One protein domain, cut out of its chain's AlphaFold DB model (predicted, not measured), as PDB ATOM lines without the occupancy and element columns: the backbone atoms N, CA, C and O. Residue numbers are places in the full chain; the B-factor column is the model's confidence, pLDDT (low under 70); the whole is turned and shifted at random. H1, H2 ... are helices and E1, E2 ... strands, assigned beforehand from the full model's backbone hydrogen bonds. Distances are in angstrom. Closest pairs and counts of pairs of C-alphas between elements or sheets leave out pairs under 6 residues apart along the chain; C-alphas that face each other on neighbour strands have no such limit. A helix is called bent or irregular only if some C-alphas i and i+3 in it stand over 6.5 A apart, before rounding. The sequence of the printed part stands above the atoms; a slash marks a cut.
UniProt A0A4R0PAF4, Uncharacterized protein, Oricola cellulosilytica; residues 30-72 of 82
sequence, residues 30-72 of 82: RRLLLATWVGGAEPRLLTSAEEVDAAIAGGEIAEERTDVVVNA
ATOM      1  N   ARG A  30      51.502   1.523 -30.466       91.94
ATOM      2  CA  ARG A  30      50.810   0.232 -30.485       91.94
ATOM      3  C   ARG A  30      50.545  -0.195 -31.915       91.94
ATOM      4  O   ARG A  30      50.116   0.621 -32.727       91.94
ATOM      5  N   ARG A  31      50.790  -1.462 -32.234       93.44
ATOM      6  CA  ARG A  31      50.368  -2.031 -33.517       93.44
ATOM      7  C   ARG A  31      48.886  -2.377 -33.439       93.44
ATOM      8  O   ARG A  31      48.456  -2.941 -32.440       93.44
ATOM      9  N   LEU A  32      48.127  -2.068 -34.485       93.00
ATOM     10  CA  LEU A  32      46.737  -2.500 -34.580       93.00
ATOM     11  C   LEU A  32      46.683  -3.966 -35.032       93.00
ATOM     12  O   LEU A  32      47.232  -4.316 -36.082       93.00
ATOM     13  N   LEU A  33      46.013  -4.805 -34.247       94.25
ATOM     14  CA  LEU A  33      45.633  -6.156 -34.642       94.25
ATOM     15  C   LEU A  33      44.132  -6.165 -34.915       94.25
ATOM     16  O   LEU A  33      43.349  -5.694 -34.090       94.25
ATOM     17  N   LEU A  34      43.731  -6.696 -36.068       94.94
ATOM     18  CA  LEU A  34      42.325  -6.950 -36.355       94.94
ATOM     19  C   LEU A  34      42.005  -8.382 -35.937       94.94
ATOM     20  O   LEU A  34      42.618  -9.330 -36.420       94.94
ATOM     21  N   ALA A  35      41.050  -8.527 -35.028       94.88
ATOM     22  CA  ALA A  35      40.597  -9.814 -34.522       94.88
ATOM     23  C   ALA A  35      39.219 -10.140 -35.106       94.88
ATOM     24  O   ALA A  35      38.281  -9.351 -34.977       94.88
ATOM     25  N   THR A  36      39.089 -11.308 -35.732       95.50
ATOM     26  CA  THR A  36      37.828 -11.778 -36.320       95.50
ATOM     27  C   THR A  36      37.460 -13.141 -35.756       95.50
ATOM     28  O   THR A  36      38.268 -14.065 -35.804       95.50
ATOM     29  N   TRP A  37      36.232 -13.288 -35.257       96.25
ATOM     30  CA  TRP A  37      35.703 -14.591 -34.853       96.25
ATOM     31  C   TRP A  37      35.624 -15.538 -36.051       96.25
ATOM     32  O   TRP A  37      35.075 -15.189 -37.100       96.25
ATOM     33  N   VAL A  38      36.151 -16.748 -35.884       97.56
ATOM     34  CA  VAL A  38      36.061 -17.812 -36.884       97.56
ATOM     35  C   VAL A  38      34.616 -18.314 -36.962       97.56
ATOM     36  O   VAL A  38      33.902 -18.389 -35.962       97.56
ATOM     37  N   GLY A  39      34.159 -18.668 -38.166       95.50
ATOM     38  CA  GLY A  39      32.820 -19.220 -38.361       95.50
ATOM     39  C   GLY A  39      32.593 -20.483 -37.523       95.50
ATOM     40  O   GLY A  39      33.369 -21.431 -37.607       95.50
ATOM     41  N   GLY A  40      31.517 -20.498 -36.732       93.19
ATOM     42  CA  GLY A  40      31.178 -21.604 -35.831       93.19
ATOM     43  C   GLY A  40      31.720 -21.463 -34.405       93.19
ATOM     44  O   GLY A  40      31.291 -22.224 -33.540       93.19
ATOM     45  N   ALA A  41      32.597 -20.490 -34.137       96.19
ATOM     46  CA  ALA A  41      32.895 -20.062 -32.774       96.19
ATOM     47  C   ALA A  41      31.736 -19.217 -32.219       96.19
ATOM     48  O   ALA A  41      31.076 -18.501 -32.976       96.19
ATOM     49  N   GLU A  42      31.497 -19.290 -30.908       94.06
ATOM     50  CA  GLU A  42      30.475 -18.485 -30.229       94.06
ATOM     51  C   GLU A  42      31.091 -17.155 -29.761       94.06
ATOM     52  O   GLU A  42      31.921 -17.160 -28.847       94.06
ATOM     53  N   PRO A  43      30.719 -16.003 -30.351       93.50
ATOM     54  CA  PRO A  43      31.316 -14.729 -29.980       93.50
ATOM     55  C   PRO A  43      30.944 -14.321 -28.555       93.50
ATOM     56  O   PRO A  43      29.772 -14.325 -28.179       93.50
ATOM     57  N   ARG A  44      31.934 -13.852 -27.795       94.00
ATOM     58  CA  ARG A  44      31.758 -13.286 -26.448       94.00
ATOM     59  C   ARG A  44      32.565 -12.003 -26.278       94.00
ATOM     60  O   ARG A  44      33.479 -11.738 -27.053       94.00
ATOM     61  N   LEU A  45      32.231 -11.208 -25.264       93.50
ATOM     62  CA  LEU A  45      33.032 -10.037 -24.908       93.50
ATOM     63  C   LEU A  45      34.388 -10.495 -24.353       93.50
ATOM     64  O   LEU A  45      34.423 -11.332 -23.449       93.50
ATOM     65  N   LEU A  46      35.472  -9.944 -24.900       94.81
ATOM     66  CA  LEU A  46      36.834 -10.137 -24.403       94.81
ATOM     67  C   LEU A  46      37.301  -8.835 -23.758       94.81
ATOM     68  O   LEU A  46      37.184  -7.765 -24.350       94.81
ATOM     69  N   THR A  47      37.790  -8.923 -22.529       93.81
ATOM     70  CA  THR A  47      38.055  -7.765 -21.666       93.81
ATOM     71  C   THR A  47      39.524  -7.601 -21.296       93.81
ATOM     72  O   THR A  47      39.896  -6.557 -20.758       93.81
ATOM     73  N   SER A  48      40.369  -8.584 -21.616       94.25
ATOM     74  CA  SER A  48      41.813  -8.522 -21.388       94.25
ATOM     75  C   SER A  48      42.610  -9.090 -22.562       94.25
ATOM     76  O   SER A  48      42.083  -9.844 -23.382       94.25
ATOM     77  N   ALA A  49      43.890  -8.718 -22.646       94.31
ATOM     78  CA  ALA A  49      44.793  -9.241 -23.670       94.31
ATOM     79  C   ALA A  49      44.964 -10.763 -23.533       94.31
ATOM     80  O   ALA A  49      44.948 -11.472 -24.531       94.31
ATOM     81  N   GLU A  50      45.003 -11.281 -22.303       95.88
ATOM     82  CA  GLU A  50      45.098 -12.718 -22.037       95.88
ATOM     83  C   GLU A  50      43.872 -13.486 -22.552       95.88
ATOM     84  O   GLU A  50      44.006 -14.597 -23.064       95.88
ATOM     85  N   GLU A  51      42.671 -12.907 -22.449       97.44
ATOM     86  CA  GLU A  51      41.457 -13.508 -23.010       97.44
ATOM     87  C   GLU A  51      41.482 -13.544 -24.543       97.44
ATOM     88  O   GLU A  51      40.989 -14.508 -25.135       97.44
ATOM     89  N   VAL A  52      42.053 -12.514 -25.179       96.75
ATOM     90  CA  VAL A  52      42.263 -12.459 -26.634       96.75
ATOM     91  C   VAL A  52      43.289 -13.505 -27.064       96.75
ATOM     92  O   VAL A  52      43.001 -14.296 -27.961       96.75
ATOM     93  N   ASP A  53      44.431 -13.582 -26.382       96.69
ATOM     94  CA  ASP A  53      45.485 -14.559 -26.664       96.69
ATOM     95  C   ASP A  53      44.981 -15.998 -26.508       96.69
ATOM     96  O   ASP A  53      45.260 -16.854 -27.350       96.69
ATOM     97  N   ALA A  54      44.187 -16.272 -25.468       98.12
ATOM     98  CA  ALA A  54      43.576 -17.581 -25.265       98.12
ATOM     99  C   ALA A  54      42.599 -17.947 -26.394       98.12
ATOM    100  O   ALA A  54      42.617 -19.083 -26.865       98.12
ATOM    101  N   ALA A  55      41.780 -16.997 -26.860       98.06
ATOM    102  CA  ALA A  55      40.846 -17.219 -27.967       98.06
ATOM    103  C   ALA A  55      41.570 -17.439 -29.309       98.06
ATOM    104  O   ALA A  55      41.143 -18.272 -30.112       98.06
ATOM    105  N   ILE A  56      42.688 -16.744 -29.545       97.75
ATOM    106  CA  ILE A  56      43.556 -16.970 -30.711       97.75
ATOM    107  C   ILE A  56      44.198 -18.360 -30.628       97.75
ATOM    108  O   ILE A  56      44.117 -19.137 -31.579       97.75
ATOM    109  N   ALA A  57      44.787 -18.715 -29.483       98.06
ATOM    110  CA  ALA A  57      45.413 -20.020 -29.271       98.06
ATOM    111  C   ALA A  57      44.407 -21.183 -29.360       98.06
ATOM    112  O   ALA A  57      44.757 -22.269 -29.820       98.06
ATOM    113  N   GLY A  58      43.157 -20.948 -28.949       97.62
ATOM    114  CA  GLY A  58      42.036 -21.878 -29.088       97.62
ATOM    115  C   GLY A  58      41.469 -21.983 -30.507       97.62
ATOM    116  O   GLY A  58      40.644 -22.857 -30.763       97.62
ATOM    117  N   GLY A  59      41.904 -21.127 -31.439       97.94
ATOM    118  CA  GLY A  59      41.415 -21.098 -32.820       97.94
ATOM    119  C   GLY A  59      40.020 -20.487 -32.985       97.94
ATOM    120  O   GLY A  59      39.408 -20.638 -34.040       97.94
ATOM    121  N   GLU A  60      39.506 -19.801 -31.963       98.25
ATOM    122  CA  GLU A  60      38.209 -19.118 -32.007       98.25
ATOM    123  C   GLU A  60      38.300 -17.770 -32.739       98.25
ATOM    124  O   GLU A  60      37.323 -17.314 -33.338       98.25
ATOM    125  N   ILE A  61      39.481 -17.142 -32.712       97.62
ATOM    126  CA  ILE A  61      39.778 -15.862 -33.361       97.62
ATOM    127  C   ILE A  61      40.919 -16.024 -34.364       97.62
ATOM    128  O   ILE A  61      41.972 -16.576 -34.051       97.62
ATOM    129  N   ALA A  62      40.728 -15.468 -35.559       97.62
ATOM    130  CA  ALA A  62      41.801 -15.186 -36.499       97.62
ATOM    131  C   ALA A  62      42.353 -13.772 -36.250       97.62
ATOM    132  O   ALA A  62      41.580 -12.808 -36.199       97.62
ATOM    133  N   GLU A  63      43.677 -13.653 -36.115       95.75
ATOM    134  CA  GLU A  63      44.371 -12.364 -36.036       95.75
ATOM    135  C   GLU A  63      44.929 -11.938 -37.400       95.75
ATOM    136  O   GLU A  63      45.556 -12.721 -38.115       95.75
ATOM    137  N   GLU A  64      44.754 -10.664 -37.739       96.31
ATOM    138  CA  GLU A  64      45.496  -9.989 -38.797       96.31
ATOM    139  C   GLU A  64      46.393  -8.925 -38.162       96.31
ATOM    140  O   GLU A  64      45.931  -7.939 -37.577       96.31
ATOM    141  N   ARG A  65      47.707  -9.123 -38.285       94.75
ATOM    142  CA  ARG A  65      48.703  -8.133 -37.875       94.75
ATOM    143  C   ARG A  65      48.867  -7.107 -38.983       94.75
ATOM    144  O   ARG A  65      49.386  -7.430 -40.047       94.75
ATOM    145  N   THR A  66      48.477  -5.870 -38.708       95.25
ATOM    146  CA  THR A  66      48.631  -4.770 -39.664       95.25
ATOM    147  C   THR A  66      50.010  -4.113 -39.545       95.25
ATOM    148  O   THR A  66      50.665  -4.186 -38.500       95.25
ATOM    149  N   ASP A  67      50.429  -3.387 -40.583       96.38
ATOM    150  CA  ASP A  67      51.581  -2.474 -40.511       96.38
ATOM    151  C   ASP A  67      51.221  -1.112 -39.884       96.38
ATOM    152  O   ASP A  67      52.054  -0.207 -39.799       96.38
ATOM    153  N   VAL A  68      49.979  -0.951 -39.414       94.88
ATOM    154  CA  VAL A  68      49.511   0.281 -38.783       94.88
ATOM    155  C   VAL A  68      50.013   0.334 -37.345       94.88
ATOM    156  O   VAL A  68      49.678  -0.507 -36.509       94.88
ATOM    157  N   VAL A  69      50.792   1.373 -37.047       94.75
ATOM    158  CA  VAL A  69      51.194   1.730 -35.686       94.75
ATOM    159  C   VAL A  69      50.477   3.009 -35.284       94.75
ATOM    160  O   VAL A  69      50.606   4.047 -35.932       94.75
ATOM    161  N   VAL A  70      49.721   2.931 -34.197       92.25
ATOM    162  CA  VAL A  70      48.969   4.037 -33.618       92.25
ATOM    163  C   VAL A  70      49.766   4.625 -32.460       92.25
ATOM    164  O   VAL A  70      50.238   3.903 -31.582       92.25
ATOM    165  N   ASN A  71      49.893   5.951 -32.441       93.94
ATOM    166  CA  ASN A  71      50.345   6.685 -31.262       93.94
ATOM    167  C   ASN A  71      49.139   6.955 -30.349       93.94
ATOM    168  O   ASN A  71      48.375   7.887 -30.592       93.94
ATOM    169  N   ALA A  72      48.960   6.119 -29.328       88.75
ATOM    170  CA  ALA A  72      47.849   6.149 -28.380       88.75
ATOM    171  C   ALA A  72      48.365   6.277 -26.929       88.75
ATOM    172  O   ALA A  72      48.290   5.321 -26.149       88.75
TER     173      ALA A  72
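What this domain is: This is residues 30 to 72 of the 82 residues of an uncharacterized protein of Oricola cellulosilytica (UniProt A0A4R0PAF4). What does the model look like? It is a long ribbon of two antiparallel strands, E1 and E2, with the short helix H1 packed near the end where E1 stops and E2 starts, while at the other end E2 bends sharply at residue 67. The long link from E1 to H1 loops out past the helix end of the ribbon, round Gly 40. What is it made of? The printed part has 43 residues, with two named strands and one named helix in the order E1, H1, E2; the sheet's order is E1 - E2, antiparallel, and the class is mixed, helices and strands. How drawn out is it? It is elongated, with spans of 33 by 18 by 15 A, and only just loose, close to compact, with a radius of gyration of the C-alphas of 11.2 A.

How they stand to each other: How do the two strands pair? E1, residues 30 to 37, and E2, residues 61 to 71, are antiparallel neighbours, with 156 degrees between their directions. N 30 and O 70 are 2.9 A apart and N 62 and O 36 are 2.8 A apart, both within hydrogen-bond range. Where does E2 bend? It bends by 78 degrees at residue 67; C-alphas 32 and 68 face each other at 5.8 A, and C-alphas 33 and 65 at 4.9 A. Where is the helix? H1, residues 49 to 57, and E2 have 4 pairs of C-alphas within 8 A, the closest being those of Ala 55 and Ile 61, 5.7 A apart. E1 and H1 are near each other, with 6 pairs of C-alphas within 10 A. Is the helix backbone well formed? Every O i to N i+4 pair in H1 is within hydrogen-bond range.

Where its parts are: Where does the first strand run? E1 begins at Arg 30, C-alpha at (50.810, 0.232, -30.485), and ends at Trp 37, 21.6 A away from C-alpha to C-alpha. Where is the helix found? H1 runs from Ala 49, C-alpha at (44.793, -9.241, -23.670), to Ala 57 and is not bent. Where does the last strand run? E2 goes from Ile 61 to Asn 71, C-alpha at (50.345, 6.685, -31.262), 25.0 A from first to last C-alpha.

The domain as a whole: How large is it? The two C-alphas farthest apart, those of Gly 40 and Asn 71, are 34.5 A apart, while those of Arg 30 and Ala 72, the first and last printed, are 6.9 A apart. How are the elements linked? The link from E1 to H1, 11 residues, is long, and the link from H1 to E2, 3 residues, is tight. Is anything missing or uncertain? The printed part has no cut, its mean pLDDT is 95.3, and no printed residue is under 70.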